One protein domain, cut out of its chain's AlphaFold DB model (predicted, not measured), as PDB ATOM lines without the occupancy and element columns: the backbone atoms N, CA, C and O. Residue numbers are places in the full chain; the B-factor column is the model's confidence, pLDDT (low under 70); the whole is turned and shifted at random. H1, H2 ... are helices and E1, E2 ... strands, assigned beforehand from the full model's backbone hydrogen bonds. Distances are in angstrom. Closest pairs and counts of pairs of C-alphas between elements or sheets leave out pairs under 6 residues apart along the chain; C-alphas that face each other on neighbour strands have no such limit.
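This is residues 5 to 112 of the 463 residues of an uncharacterized protein of Hirschia sp (UniProt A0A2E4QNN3). One antiparallel sheet of five strands, E1 to E5, is covered on one face by two helices, H1 and H3, which cross its strands, while the other face is bare of named helices. Short H2 sits beside the strands, and H4 extends beyond the sheet as an arm whose residues 105 to 109, with 110 and 111 after them, stick out. The 108 printed residues hold four named helices and five named strands, in the order H1 E1 E2 E3 E4 E5 H2 H3 H4, of mixed class; the sheet's order is E1 E2 E3 E4 E5. The whole is only just compact, close to loose, with a radius of gyration of the C-alphas of 15.5 A and spans of 52 by 36 by 23 A.

Find C-alpha 5 at (134.374, 93.152, 22.700); from there H1 runs to residue 18, 20.1 A. Next come E1, residues 25 to 27, 6.4 A; E2, 31 to 35, 13.1 A; E3, 39 to 45, 19.8 A; E4, 48 to 54, 20.6 A; and E5, 59 to 63, 10.8 A. H2, residues 65 to 70, spans 8.5 A. H3 starts at C-alpha 79, (145.179, 90.446, 15.297), and reaches residue 94, 21.6 A. H4, residues 97 to 109, 18.3 A, ends at C-alpha 109, (142.434, 50.627, 13.281).

The strands form a meander, each the antiparallel neighbour of the one before, and each successive pair is a hairpin. Look for N 25 and O 33 at 2.9 A between E1 and E2, N 34 and O 41 at 2.9 A between E2 and E3, N 42 and O 51 at 2.8 A between E3 and E4, and N 52 and O 61 at 2.8 A between E4 and E5. H1 and H3 are on the same face, in two layers, helices on one face of a sheet. H3, at a height over the sheet of 7.8 A, runs across the strands, at 78 degrees to E2 on the local plane. H1 touches H3, the closest C-alphas being His 14 and Ile 86, 5.7 A, at a steep tilt of 42 degrees, the same way. H2 touches residues 79 to 80 of H3; C-alphas 68 and 79 are closest, 5.1 A. H4 is not on the sheet. In H1, H2, H3 and H4 every O i to N i+4 pair is within hydrogen-bond range.

The C-alphas farthest apart, of Ala 70 and Gly 111, are 52.8 A apart. The printed part has no cut and no long link. Residue 112 alone has pLDDT under 70.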
ATOM      1  N   SER A   5     135.208  94.368  22.721       96.50
ATOM      2  CA  SER A   5     134.374  93.152  22.700       96.50
ATOM      3  C   SER A   5     134.749  92.227  21.546       96.50
ATOM      4  O   SER A   5     134.748  91.012  21.707       96.50
ATOM      5  N   THR A   6     135.092  92.808  20.403       96.75
ATOM      6  CA  THR A   6     135.435  92.097  19.172       96.75
ATOM      7  C   THR A   6     136.829  91.504  19.262       96.75
ATOM      8  O   THR A   6     137.021  90.359  18.878       96.75
ATOM      9  N   GLN A   7     137.768  92.202  19.903       96.94
ATOM     10  CA  GLN A   7     139.057  91.634  20.303       96.94
ATOM     11  C   GLN A   7     138.860  90.365  21.145       96.94
ATOM     12  O   GLN A   7     139.356  89.304  20.781       96.94
ATOM     13  N   LYS A   8     138.067  90.434  22.225       97.19
ATOM     14  CA  LYS A   8     137.769  89.266  23.078       97.19
ATOM     15  C   LYS A   8     137.092  88.133  22.305       97.19
ATOM     16  O   LYS A   8     137.416  86.970  22.532       97.19
ATOM     17  N   LEU A   9     136.170  88.471  21.403       96.94
ATOM     18  CA  LEU A   9     135.521  87.498  20.529       96.94
ATOM     19  C   LEU A   9     136.547  86.789  19.641       96.94
ATOM     20  O   LEU A   9     136.540  85.567  19.606       96.94
ATOM     21  N   LEU A  10     137.449  87.518  18.980       97.00
ATOM     22  CA  LEU A  10     138.486  86.924  18.132       97.00
ATOM     23  C   LEU A  10     139.403  85.980  18.909       97.00
ATOM     24  O   LEU A  10     139.691  84.894  18.420       97.00
ATOM     25  N   LEU A  11     139.803  86.348  20.130       97.00
ATOM     26  CA  LEU A  11     140.600  85.463  20.985       97.00
ATOM     27  C   LEU A  11     139.851  84.183  21.332       97.00
ATOM     28  O   LEU A  11     140.408  83.093  21.233       97.00
ATOM     29  N   LYS A  12     138.565  84.300  21.683       97.88
ATOM     30  CA  LYS A  12     137.768  83.119  22.005       97.88
ATOM     31  C   LYS A  12     137.514  82.241  20.780       97.88
ATOM     32  O   LYS A  12     137.539  81.019  20.891       97.88
ATOM     33  N   LEU A  13     137.286  82.850  19.617       97.56
ATOM     34  CA  LEU A  13     137.131  82.132  18.354       97.56
ATOM     35  C   LEU A  13     138.419  81.420  17.956       97.56
ATOM     36  O   LEU A  13     138.340  80.293  17.481       97.56
ATOM     37  N   HIS A  14     139.583  82.036  18.167       97.62
ATOM     38  CA  HIS A  14     140.882  81.407  17.927       97.62
ATOM     39  C   HIS A  14     141.064  80.166  18.795       97.62
ATOM     40  O   HIS A  14     141.243  79.085  18.245       97.62
ATOM     41  N   GLU A  15     140.890  80.298  20.113       97.75
ATOM     42  CA  GLU A  15     140.950  79.183  21.069       97.75
ATOM     43  C   GLU A  15     140.014  78.037  20.650       97.75
ATOM     44  O   GLU A  15     140.455  76.918  20.399       97.75
ATOM     45  N   MET A  16     138.726  78.335  20.457       97.81
ATOM     46  CA  MET A  16     137.729  77.321  20.102       97.81
ATOM     47  C   MET A  16     137.935  76.717  18.704       97.81
ATOM     48  O   MET A  16     137.492  75.596  18.451       97.81
ATOM     49  N   THR A  17     138.569  77.451  17.785       97.25
ATOM     50  CA  THR A  17     138.941  76.925  16.467       97.25
ATOM     51  C   THR A  17     140.105  75.958  16.603       97.25
ATOM     52  O   THR A  17     140.021  74.864  16.063       97.25
ATOM     53  N   MET A  18     141.145  76.288  17.371       96.50
ATOM     54  CA  MET A  18     142.256  75.360  17.621       96.50
ATOM     55  C   MET A  18     141.787  74.073  18.311       96.50
ATOM     56  O   MET A  18     142.262  72.991  17.971       96.50
ATOM     57  N   ASP A  19     140.787  74.173  19.191       96.38
ATOM     58  CA  ASP A  19     140.159  73.023  19.853       96.38
ATOM     59  C   ASP A  19     139.224  72.206  18.939       96.38
ATOM     60  O   ASP A  19     138.736  71.145  19.335       96.38
ATOM     61  N   GLY A  20     138.907  72.698  17.736       95.31
ATOM     62  CA  GLY A  20     137.940  72.065  16.832       95.31
ATOM     63  C   GLY A  20     136.503  72.065  17.363       95.31
ATOM     64  O   GLY A  20     135.670  71.275  16.920       95.31
ATOM     65  N   ALA A  21     136.190  72.951  18.314       96.50
ATOM     66  CA  ALA A  21     134.866  73.068  18.922       96.50
ATOM     67  C   ALA A  21     133.862  73.833  18.038       96.50
ATOM     68  O   ALA A  21     132.667  73.865  18.338       96.50
ATOM     69  N   ILE A  22     134.341  74.472  16.965       96.00
ATOM     70  CA  ILE A  22     133.533  75.276  16.045       96.00
ATOM     71  C   ILE A  22     133.334  74.533  14.724       96.00
ATOM     72  O   ILE A  22     134.289  74.151  14.051       96.00
ATOM     73  N   ALA A  23     132.073  74.412  14.311       95.69
ATOM     74  CA  ALA A  23     131.700  73.924  12.990       95.69
ATOM     75  C   ALA A  23     131.744  75.068  11.962       95.69
ATOM     76  O   ALA A  23     130.732  75.715  11.685       95.69
ATOM     77  N   TRP A  24     132.933  75.338  11.424       97.62
ATOM     78  CA  TRP A  24     133.123  76.310  10.347       97.62
ATOM     79  C   TRP A  24     132.450  75.851   9.050       97.62
ATOM     80  O   TRP A  24     132.465  74.666   8.717       97.62
ATOM     81  N   LYS A  25     131.874  76.799   8.304       97.19
ATOM     82  CA  LYS A  25     131.348  76.584   6.952       97.19
ATOM     83  C   LYS A  25     132.239  77.280   5.934       97.19
ATOM     84  O   LYS A  25     132.739  78.376   6.192       97.19
ATOM     85  N   GLU A  26     132.408  76.660   4.774       96.94
ATOM     86  CA  GLU A  26     133.091  77.290   3.646       96.94
ATOM     87  C   GLU A  26     132.200  78.405   3.083       96.94
ATOM     88  O   GLU A  26     130.979  78.260   2.975       96.94
ATOM     89  N   ALA A  27     132.809  79.547   2.788       96.94
ATOM     90  CA  ALA A  27     132.166  80.689   2.162       96.94
ATOM     91  C   ALA A  27     132.926  81.074   0.885       96.94
ATOM     92  O   ALA A  27     133.928  80.465   0.517       96.94
ATOM     93  N   GLU A  28     132.432  82.088   0.184       94.06
ATOM     94  CA  GLU A  28     133.039  82.555  -1.061       94.06
ATOM     95  C   GLU A  28     134.457  83.119  -0.841       94.06
ATOM     96  O   GLU A  28     134.789  83.618   0.236       94.06
ATOM     97  N   ASN A  29     135.284  83.081  -1.891       93.00
ATOM     98  CA  ASN A  29     136.628  83.680  -1.929       93.00
ATOM     99  C   ASN A  29     137.588  83.152  -0.852       93.00
ATOM    100  O   ASN A  29     138.218  83.944  -0.152       93.00
ATOM    101  N   ASP A  30     137.669  81.828  -0.683       93.94
ATOM    102  CA  ASP A  30     138.493  81.198   0.358       93.94
ATOM    103  C   ASP A  30     138.233  81.812   1.743       93.94
ATOM    104  O   ASP A  30     139.153  82.004   2.535       93.94
ATOM    105  N   SER A  31     136.984  82.152   2.049       97.19
ATOM    106  CA  SER A  31     136.598  82.651   3.368       97.19
ATOM    107  C   SER A  31     135.925  81.551   4.171       97.19
ATOM    108  O   SER A  31     135.363  80.604   3.619       97.19
ATOM    109  N   VAL A  32     135.950  81.691   5.490       97.94
ATOM    110  CA  VAL A  32     135.219  80.811   6.401       97.94
ATOM    111  C   VAL A  32     134.150  81.599   7.125       97.94
ATOM    112  O   VAL A  32     134.352  82.746   7.530       97.94
ATOM    113  N   ARG A  33     132.984  80.979   7.275       97.94
ATOM    114  CA  ARG A  33     131.829  81.568   7.935       97.94
ATOM    115  C   ARG A  33     131.444  80.745   9.151       97.94
ATOM    116  O   ARG A  33     131.260  79.533   9.068       97.94
ATOM    117  N   LEU A  34     131.257  81.434  10.268       98.00
ATOM    118  CA  LEU A  34     130.626  80.903  11.464       98.00
ATOM    119  C   LEU A  34     129.251  81.539  11.617       98.00
ATOM    120  O   LEU A  34     129.132  82.758  11.729       98.00
ATOM    121  N   GLU A  35     128.215  80.712  11.648       97.56
ATOM    122  CA  GLU A  35     126.847  81.136  11.928       97.56
ATOM    123  C   GLU A  35     126.497  80.765  13.367       97.56
ATOM    124  O   GLU A  35     126.546  79.597  13.749       97.56
ATOM    125  N   THR A  36     126.151  81.765  14.171       96.19
ATOM    126  CA  THR A  36     125.651  81.583  15.539       96.19
ATOM    127  C   THR A  36     124.199  82.052  15.624       96.19
ATOM    128  O   THR A  36     123.675  82.661  14.692       96.19
ATOM    129  N   GLU A  37     123.540  81.818  16.760       94.25
ATOM    130  CA  GLU A  37     122.137  82.214  16.959       94.25
ATOM    131  C   GLU A  37     121.898  83.734  16.857       94.25
ATOM    132  O   GLU A  37     120.785  84.164  16.562       94.25
ATOM    133  N   GLY A  38     122.925  84.561  17.092       95.44
ATOM    134  CA  GLY A  38     122.793  86.024  17.118       95.44
ATOM    135  C   GLY A  38     123.582  86.769  16.041       95.44
ATOM    136  O   GLY A  38     123.183  87.863  15.626       95.44
ATOM    137  N   TYR A  39     124.683  86.193  15.565       97.12
ATOM    138  CA  TYR A  39     125.599  86.846  14.633       97.12
ATOM    139  C   TYR A  39     126.278  85.846  13.696       97.12
ATOM    140  O   TYR A  39     126.384  84.655  13.987       97.12
ATOM    141  N   CYS A  40     126.763  86.350  12.571       97.81
ATOM    142  CA  CYS A  40     127.620  85.633  11.644       97.81
ATOM    143  C   CYS A  40     128.999  86.295  11.631       97.81
ATOM    144  O   CYS A  40     129.099  87.518  11.532       97.81
ATOM    145  N   VAL A  41     130.046  85.483  11.723       98.19
ATOM    146  CA  VAL A  41     131.434  85.924  11.566       98.19
ATOM    147  C   VAL A  41     131.921  85.409  10.227       98.19
ATOM    148  O   VAL A  41     131.908  84.201   9.995       98.19
ATOM    149  N   LEU A  42     132.324  86.317   9.349       98.25
ATOM    150  CA  LEU A  42     132.999  85.997   8.102       98.25
ATOM    151  C   LEU A  42     134.471  86.369   8.255       98.25
ATOM    152  O   LEU A  42     134.790  87.483   8.669       98.25
ATOM    153  N   VAL A  43     135.351  85.427   7.945       98.19
ATOM    154  CA  VAL A  43     136.796  85.595   8.064       98.19
ATOM    155  C   VAL A  43     137.431  85.277   6.719       98.19
ATOM    156  O   VAL A  43     137.242  84.181   6.191       98.19
ATOM    157  N   SER A  44     138.187  86.227   6.177       97.81
ATOM    158  CA  SER A  44     138.848  86.111   4.878       97.81
ATOM    159  C   SER A  44     140.365  86.206   5.062       97.81
ATOM    160  O   SER A  44     140.834  87.145   5.706       97.81
ATOM    161  N   PRO A  45     141.156  85.265   4.517       96.31
ATOM    162  CA  PRO A  45     142.609  85.270   4.657       96.31
ATOM    163  C   PRO A  45     143.308  86.183   3.642       96.31
ATOM    164  O   PRO A  45     144.452  86.566   3.866       96.31
ATOM    165  N   LYS A  46     142.678  86.492   2.498       95.31
ATOM    166  CA  LYS A  46     143.292  87.262   1.402       95.31
ATOM    167  C   LYS A  46     142.265  88.166   0.695       95.31
ATOM    168  O   LYS A  46     141.487  87.655  -0.106       95.31
ATOM    169  N   PRO A  47     142.286  89.493   0.925       95.50
ATOM    170  CA  PRO A  47     143.042  90.188   1.973       95.50
ATOM    171  C   PRO A  47     142.555  89.795   3.376       95.50
ATOM    172  O   PRO A  47     141.389  89.426   3.550       95.50
ATOM    173  N   VAL A  48     143.448  89.886   4.367       97.31
ATOM    174  CA  VAL A  48     143.138  89.562   5.766       97.31
ATOM    175  C   VAL A  48     142.048  90.506   6.257       97.31
ATOM    176  O   VAL A  48     142.265  91.705   6.421       97.31
ATOM    177  N   SER A  49     140.848  89.982   6.463       97.56
ATOM    178  CA  SER A  49     139.713  90.785   6.901       97.56
ATOM    179  C   SER A  49     138.712  89.958   7.690       97.56
ATOM    180  O   SER A  49     138.644  88.732   7.589       97.56
ATOM    181  N   MET A  50     137.945  90.653   8.521       97.62
ATOM    182  CA  MET A  50     136.887  90.066   9.324       97.62
ATOM    183  C   MET A  50     135.645  90.944   9.272       97.62
ATOM    184  O   MET A  50     135.713  92.170   9.383       97.62
ATOM    185  N   GLU A  51     134.495  90.302   9.124       98.00
ATOM    186  CA  GLU A  51     133.199  90.955   9.163       98.00
ATOM    187  C   GLU A  51     132.274  90.252  10.154       98.00
ATOM    188  O   GLU A  51     132.005  89.054  10.058       98.00
ATOM    189  N   LEU A  52     131.755  91.026  11.101       98.00
ATOM    190  CA  LEU A  52     130.749  90.608  12.056       98.00
ATOM    191  C   LEU A  52     129.401  91.182  11.621       98.00
ATOM    192  O   LEU A  52     129.197  92.397  11.627       98.00
ATOM    193  N   THR A  53     128.455  90.316  11.280       98.44
ATOM    194  CA  THR A  53     127.087  90.692  10.899       98.44
ATOM    195  C   THR A  53     126.073  90.104  11.871       98.44
ATOM    196  O   THR A  53     126.315  89.078  12.499       98.44
ATOM    197  N   THR A  54     124.912  90.731  12.032       98.00
ATOM    198  CA  THR A  54     123.770  90.087  12.693       98.00
ATOM    199  C   THR A  54     123.187  88.999  11.794       98.00
ATOM    200  O   THR A  54     123.383  89.013  10.580       98.00
ATOM    201  N   VAL A  55     122.358  88.112  12.349       95.38
ATOM    202  CA  VAL A  55     121.563  87.151  11.551       95.38
ATOM    203  C   VAL A  55     120.642  87.810  10.511       95.38
ATOM    204  O   VAL A  55     120.210  87.161   9.567       95.38
ATOM    205  N   GLN A  56     120.346  89.107  10.659       96.00
ATOM    206  CA  GLN A  56     119.562  89.895   9.698       96.00
ATOM    207  C   GLN A  56     120.434  90.512   8.589       96.00
ATOM    208  O   GLN A  56     119.934  91.289   7.780       96.00
ATOM    209  N   GLY A  57     121.740  90.225   8.579       95.88
ATOM    210  CA  GLY A  57     122.703  90.779   7.626       95.88
ATOM    211  C   GLY A  57     123.154  92.207   7.939       95.88
ATOM    212  O   GLY A  57     123.810  92.837   7.115       95.88
ATOM    213  N   ARG A  58     122.827  92.758   9.117       97.81
ATOM    214  CA  ARG A  58     123.323  94.085   9.507       97.81
ATOM    215  C   ARG A  58     124.773  93.967   9.958       97.81
ATOM    216  O   ARG A  58     125.041  93.289  10.943       97.81
ATOM    217  N   VAL A  59     125.680  94.685   9.304       97.94
ATOM    218  CA  VAL A  59     127.087  94.771   9.723       97.94
ATOM    219  C   VAL A  59     127.177  95.435  11.100       97.94
ATOM    220  O   VAL A  59     126.710  96.561  11.285       97.94
ATOM    221  N   LEU A  60     127.725  94.709  12.074       97.19
ATOM    222  CA  LEU A  60     128.025  95.188  13.423       97.19
ATOM    223  C   LEU A  60     129.424  95.793  13.479       97.19
ATOM    224  O   LEU A  60     129.605  96.875  14.028       97.19
ATOM    225  N   GLU A  61     130.394  95.100  12.887       97.62
ATOM    226  CA  GLU A  61     131.781  95.537  12.821       97.62
ATOM    227  C   GLU A  61     132.439  94.945  11.579       97.62
ATOM    228  O   GLU A  61     132.174  93.804  11.206       97.62
ATOM    229  N   ARG A  62     133.294  95.731  10.931       97.88
ATOM    230  CA  ARG A  62     134.155  95.279   9.844       97.88
ATOM    231  C   ARG A  62     135.569  95.725  10.171       97.88
ATOM    232  O   ARG A  62     135.777  96.893  10.496       97.88
ATOM    233  N   ALA A  63     136.504  94.795  10.097       97.88
ATOM    234  CA  ALA A  63     137.912  95.025  10.345       97.88
ATOM    235  C   ALA A  63     138.700  94.605   9.106       97.88
ATOM    236  O   ALA A  63     138.675  93.443   8.698       97.88
ATOM    237  N   ASP A  64     139.365  95.577   8.501       97.31
ATOM    238  CA  ASP A  64     140.325  95.367   7.430       97.31
ATOM    239  C   ASP A  64     141.720  95.067   7.993       97.31
ATOM    240  O   ASP A  64     141.978  95.165   9.197       97.31
ATOM    241  N   GLU A  65     142.630  94.699   7.098       96.81
ATOM    242  CA  GLU A  65     144.013  94.375   7.430       96.81
ATOM    243  C   GLU A  65     144.715  95.521   8.175       96.81
ATOM    244  O   GLU A  65     145.447  95.281   9.136       96.81
ATOM    245  N   GLU A  66     144.451  96.772   7.787       96.62
ATOM    246  CA  GLU A  66     145.010  97.957   8.440       96.62
ATOM    247  C   GLU A  66     144.533  98.066   9.895       96.62
ATOM    248  O   GLU A  66     145.349  98.191  10.813       96.62
ATOM    249  N   THR A  67     143.226  97.936  10.142       96.19
ATOM    250  CA  THR A  67     142.656  98.003  11.496       96.19
ATOM    251  C   THR A  67     143.141  96.858  12.383       96.19
ATOM    252  O   THR A  67     143.411  97.065  13.575       96.19
ATOM    253  N   LEU A  68     143.255  95.655  11.816       96.50
ATOM    254  CA  LEU A  68     143.759  94.470  12.508       96.50
ATOM    255  C   LEU A  68     145.251  94.604  12.841       96.50
ATOM    256  O   LEU A  68     145.669  94.199  13.924       96.50
ATOM    257  N   ASN A  69     146.045  95.217  11.958       95.38
ATOM    258  CA  ASN A  69     147.469  95.466  12.184       95.38
ATOM    259  C   ASN A  69     147.734  96.611  13.168       95.38
ATOM    260  O   ASN A  69     148.741  96.585  13.877       95.38
ATOM    261  N   ALA A  70     146.856  97.616  13.198       95.06
ATOM    262  CA  ALA A  70     146.945  98.755  14.105       95.06
ATOM    263  C   ALA A  70     146.548  98.407  15.548       95.06
ATOM    264  O   ALA A  70     146.820  99.179  16.468       95.06
ATOM    265  N   THR A  71     145.879  97.271  15.757       94.12
ATOM    266  CA  THR A  71     145.458  96.817  17.083       94.12
ATOM    267  C   THR A  71     146.462  95.773  17.595       94.12
ATOM    268  O   THR A  71     146.487  94.661  17.060       94.12
ATOM    269  N   PRO A  72     147.297  96.094  18.601       90.75
ATOM    270  CA  PRO A  72     148.237  95.128  19.160       90.75
ATOM    271  C   PRO A  72     147.490  94.006  19.890       90.75
ATOM    272  O   PRO A  72     146.454  94.235  20.520       90.75
ATOM    273  N   PHE A  73     148.024  92.794  19.786       86.19
ATOM    274  CA  PHE A  73     147.555  91.597  20.464       86.19
ATOM    275  C   PHE A  73     148.721  90.953  21.215       86.19
ATOM    276  O   PHE A  73     149.634  90.422  20.589       86.19
ATOM    277  N   ASP A  74     148.640  90.947  22.546       87.75
ATOM    278  CA  ASP A  74     149.718  90.448  23.410       87.75
ATOM    279  C   ASP A  74     151.055  91.181  23.148       87.75
ATOM    280  O   ASP A  74     151.131  92.051  22.278       87.75
ATOM    281  N   ASP A  75     152.102  90.883  23.912       73.75
ATOM    282  CA  ASP A  75     153.335  91.688  23.979       73.75
ATOM    283  C   ASP A  75     154.113  91.870  22.654       73.75
ATOM    284  O   ASP A  75     155.121  92.563  22.658       73.75
ATOM    285  N   GLU A  76     153.659  91.328  21.512       80.25
ATOM    286  CA  GLU A  76     154.278  91.565  20.190       80.25
ATOM    287  C   GLU A  76     153.460  91.089  18.970       80.25
ATOM    288  O   GLU A  76     153.865  91.309  17.822       80.25
ATOM    289  N   ARG A  77     152.319  90.414  19.158       89.56
ATOM    290  CA  ARG A  77     151.541  89.857  18.040       89.56
ATOM    291  C   ARG A  77     150.461  90.844  17.594       89.56
ATOM    292  O   ARG A  77     150.150  91.836  18.245       89.56
ATOM    293  N   LYS A  78     149.900  90.613  16.411       93.88
ATOM    294  CA  LYS A  78     148.817  91.432  15.846       93.88
ATOM    295  C   LYS A  78     147.593  90.564  15.618       93.88
ATOM    296  O   LYS A  78     147.716  89.355  15.423       93.88
ATOM    297  N   PHE A  79     146.413  91.180  15.586       96.31
ATOM    298  CA  PHE A  79     145.179  90.446  15.297       96.31
ATOM    299  C   PHE A  79     145.135  89.886  13.868       96.31
ATOM    300  O   PHE A  79     144.404  88.931  13.629       96.31
ATOM    301  N   THR A  80     145.943  90.403  12.939       96.38
ATOM    302  CA  THR A  80     146.111  89.820  11.598       96.38
ATOM    303  C   THR A  80     146.570  88.366  11.651       96.38
ATOM    304  O   THR A  80     145.947  87.521  11.017       96.38
ATOM    305  N   PHE A  81     147.561  88.049  12.488       95.62
ATOM    306  CA  PHE A  81     148.043  86.678  12.671       95.62
ATOM    307  C   PHE A  81     146.938  85.743  13.185       95.62
ATOM    308  O   PHE A  81     146.761  84.641  12.674       95.62
ATOM    309  N   ILE A  82     146.143  86.201  14.159       96.25
ATOM    310  CA  ILE A  82     145.016  85.419  14.688       96.25
ATOM    311  C   ILE A  82     143.993  85.126  13.586       96.25
ATOM    312  O   ILE A  82     143.509  84.002  13.476       96.25
ATOM    313  N   ILE A  83     143.656  86.129  12.773       97.25
ATOM    314  CA  ILE A  83     142.695  85.984  11.677       97.25
ATOM    315  C   ILE A  83     143.199  84.995  10.623       97.25
ATOM    316  O   ILE A  83     142.430  84.141  10.184       97.25
ATOM    317  N   GLU A  84     144.476  85.063  10.250       96.81
ATOM    318  CA  GLU A  84     145.090  84.104   9.328       96.81
ATOM    319  C   GLU A  84     145.044  82.675   9.877       96.81
ATOM    320  O   GLU A  84     144.697  81.744   9.145       96.81
ATOM    321  N   GLU A  85     145.334  82.487  11.167       96.88
ATOM    322  CA  GLU A  85     145.250  81.173  11.801       96.88
ATOM    323  C   GLU A  85     143.815  80.651  11.875       96.88
ATOM    324  O   GLU A  85     143.589  79.493  11.526       96.88
ATOM    325  N   ILE A  86     142.846  81.492  12.261       97.81
ATOM    326  CA  ILE A  86     141.422  81.130  12.251       97.81
ATOM    327  C   ILE A  86     140.987  80.746  10.838       97.81
ATOM    328  O   ILE A  86     140.311  79.737  10.676       97.81
ATOM    329  N   ALA A  87     141.361  81.512   9.814       97.50
ATOM    330  CA  ALA A  87     140.972  81.217   8.439       97.50
ATOM    331  C   ALA A  87     141.592  79.901   7.949       97.50
ATOM    332  O   ALA A  87     140.882  79.042   7.426       97.50
ATOM    333  N   ARG A  88     142.901  79.707   8.155       96.94
ATOM    334  CA  ARG A  88     143.616  78.477   7.778       96.94
ATOM    335  C   ARG A  88     142.998  77.248   8.439       96.94
ATOM    336  O   ARG A  88     142.760  76.238   7.780       96.94
ATOM    337  N   GLU A  89     142.762  77.341   9.737       96.94
ATOM    338  CA  GLU A  89     142.289  76.227  10.543       96.94
ATOM    339  C   GLU A  89     140.786  75.984  10.350       96.94
ATOM    340  O   GLU A  89     140.340  74.855  10.150       96.94
ATOM    341  N   GLY A  90     140.002  77.056  10.268       96.94
ATOM    342  CA  GLY A  90     138.592  77.013   9.902       96.94
ATOM    343  C   GLY A  90     138.366  76.348   8.547       96.94
ATOM    344  O   GLY A  90     137.434  75.562   8.417       96.94
ATOM    345  N   HIS A  91     139.246  76.568   7.562       96.12
ATOM    346  CA  HIS A  91     139.184  75.876   6.267       96.12
ATOM    347  C   HIS A  91     139.427  74.380   6.389       96.12
ATOM    348  O   HIS A  91     138.744  73.585   5.740       96.12
ATOM    349  N   ARG A  92     140.383  73.980   7.237       95.12
ATOM    350  CA  ARG A  92     140.669  72.566   7.508       95.12
ATOM    351  C   ARG A  92     139.419  71.852   8.029       95.12
ATOM    352  O   ARG A  92     139.092  70.768   7.532       95.12
ATOM    353  N   TYR A  93     138.694  72.489   8.953       94.50
ATOM    354  CA  TYR A  93     137.427  71.981   9.484       94.50
ATOM    355  C   TYR A  93     136.272  72.054   8.488       94.50
ATOM    356  O   TYR A  93     135.559  71.065   8.330       94.50
ATOM    357  N   ALA A  94     136.101  73.178   7.788       94.62
ATOM    358  CA  ALA A  94     135.009  73.386   6.839       94.62
ATOM    359  C   ALA A  94     135.041  72.375   5.684       94.62
ATOM    360  O   ALA A  94     134.002  71.848   5.296       94.62
ATOM    361  N   ARG A  95     136.239  72.026   5.197       92.88
ATOM    362  CA  ARG A  95     136.427  70.991   4.165       92.88
ATOM    363  C   ARG A  95     136.241  69.564   4.681       92.88
ATOM    364  O   ARG A  95     136.342  68.615   3.911       92.88
ATOM    365  N   GLY A  96     136.036  69.387   5.987       88.31
ATOM    366  CA  GLY A  96     135.934  68.070   6.607       88.31
ATOM    367  C   GLY A  96     137.237  67.275   6.541       88.31
ATOM    368  O   GLY A  96     137.202  66.053   6.665       88.31
ATOM    369  N   THR A  97     138.389  67.936   6.373       84.94
ATOM    370  CA  THR A  97     139.694  67.257   6.264       84.94
ATOM    371  C   THR A  97     139.955  66.404   7.504       84.94
ATOM    372  O   THR A  97     140.334  65.243   7.392       84.94
ATOM    373  N   GLU A  98     139.641  66.935   8.687       80.19
ATOM    374  CA  GLU A  98     139.751  66.199   9.950       80.19
ATOM    375  C   GLU A  98     138.774  65.021  10.031       80.19
ATOM    376  O   GLU A  98     139.122  63.959  10.541       80.19
ATOM    377  N   GLN A  99     137.559  65.157   9.488       79.00
ATOM    378  CA  GLN A  99     136.607  64.044   9.437       79.00
ATOM    379  C   GLN A  99     137.092  62.942   8.491       79.00
ATOM    380  O   GLN A  99     137.002  61.765   8.833       79.00
ATOM    381  N   ALA A 100     137.662  63.308   7.340       82.00
ATOM    382  CA  ALA A 100     138.240  62.368   6.388       82.00
ATOM    383  C   ALA A 100     139.461  61.642   6.974       82.00
ATOM    384  O   ALA A 100     139.546  60.418   6.885       82.00
ATOM    385  N   ILE A 101     140.371  62.366   7.636       81.75
ATOM    386  CA  ILE A 101     141.534  61.777   8.315       81.75
ATOM    387  C   ILE A 101     141.075  60.826   9.427       81.75
ATOM    388  O   ILE A 101     141.535  59.686   9.477       81.75
ATOM    389  N   ASN A 102     140.126  61.240  10.271       83.44
ATOM    390  CA  ASN A 102     139.597  60.396  11.344       83.44
ATOM    391  C   ASN A 102     138.860  59.160  10.811       83.44
ATOM    392  O   ASN A 102     138.986  58.081  11.387       83.44
ATOM    393  N   ALA A 103     138.141  59.277   9.692       84.69
ATOM    394  CA  ALA A 103     137.517  58.133   9.034       84.69
ATOM    395  C   ALA A 103     138.565  57.140   8.504       84.69
ATOM    396  O   ALA A 103     138.418  55.934   8.697       84.69
ATOM    397  N   ILE A 104     139.648  57.633   7.891       85.81
ATOM    398  CA  ILE A 104     140.754  56.797   7.401       85.81
ATOM    399  C   ILE A 104     141.478  56.114   8.565       85.81
ATOM    400  O   ILE A 104     141.726  54.911   8.507       85.81
ATOM    401  N   LEU A 105     141.787  56.851   9.635       88.06
ATOM    402  CA  LEU A 105     142.440  56.305  10.827       88.06
ATOM    403  C   LEU A 105     141.552  55.270  11.533       88.06
ATOM    404  O   LEU A 105     142.031  54.188  11.864       88.06
ATOM    405  N   GLY A 106     140.253  55.542  11.678       88.75
ATOM    406  CA  GLY A 106     139.296  54.590  12.244       88.75
ATOM    407  C   GLY A 106     139.131  53.329  11.388       88.75
ATOM    408  O   GLY A 106     139.063  52.215  11.914       88.75
ATOM    409  N   ALA A 107     139.125  53.464  10.059       84.00
ATOM    410  CA  ALA A 107     139.098  52.322   9.146       84.00
ATOM    411  C   ALA A 107     140.403  51.502   9.200       84.00
ATOM    412  O   ALA A 107     140.362  50.270   9.124       84.00
ATOM    413  N   ALA A 108     141.552  52.167   9.370       85.69
ATOM    414  CA  ALA A 108     142.847  51.517   9.546       85.69
ATOM    415  C   ALA A 108     142.920  50.723  10.860       85.69
ATOM    416  O   ALA A 108     143.363  49.575  10.851       85.69
ATOM    417  N   GLU A 109     142.438  51.289  11.969       87.50
ATOM    418  CA  GLU A 109     142.434  50.627  13.281       87.50
ATOM    419  C   GLU A 109     141.484  49.419  13.328       87.50
ATOM    420  O   GLU A 109     141.787  48.396  13.940       87.50
ATOM    421  N   THR A 110     140.355  49.495  12.621       81.56
ATOM    422  CA  THR A 110     139.365  48.406  12.560       81.56
ATOM    423  C   THR A 110     139.701  47.313  11.539       81.56
ATOM    424  O   THR A 110     138.994  46.308  11.469       81.56
ATOM    425  N   GLY A 111     140.770  47.470  10.747       71.31
ATOM    426  CA  GLY A 111     141.159  46.507   9.706       71.31
ATOM    427  C   GLY A 111     140.167  46.407   8.536       71.31
ATOM    428  O   GLY A 111     140.282  45.505   7.704       71.31
ATOM    429  N   ALA A 112     139.208  47.333   8.449       61.47
ATOM    430  CA  ALA A 112     138.144  47.349   7.444       61.47
ATOM    431  C   ALA A 112     138.612  47.839   6.059       61.47
ATOM    432  O   ALA A 112     137.855  47.790   5.096       61.47
TER     433      ALA A 112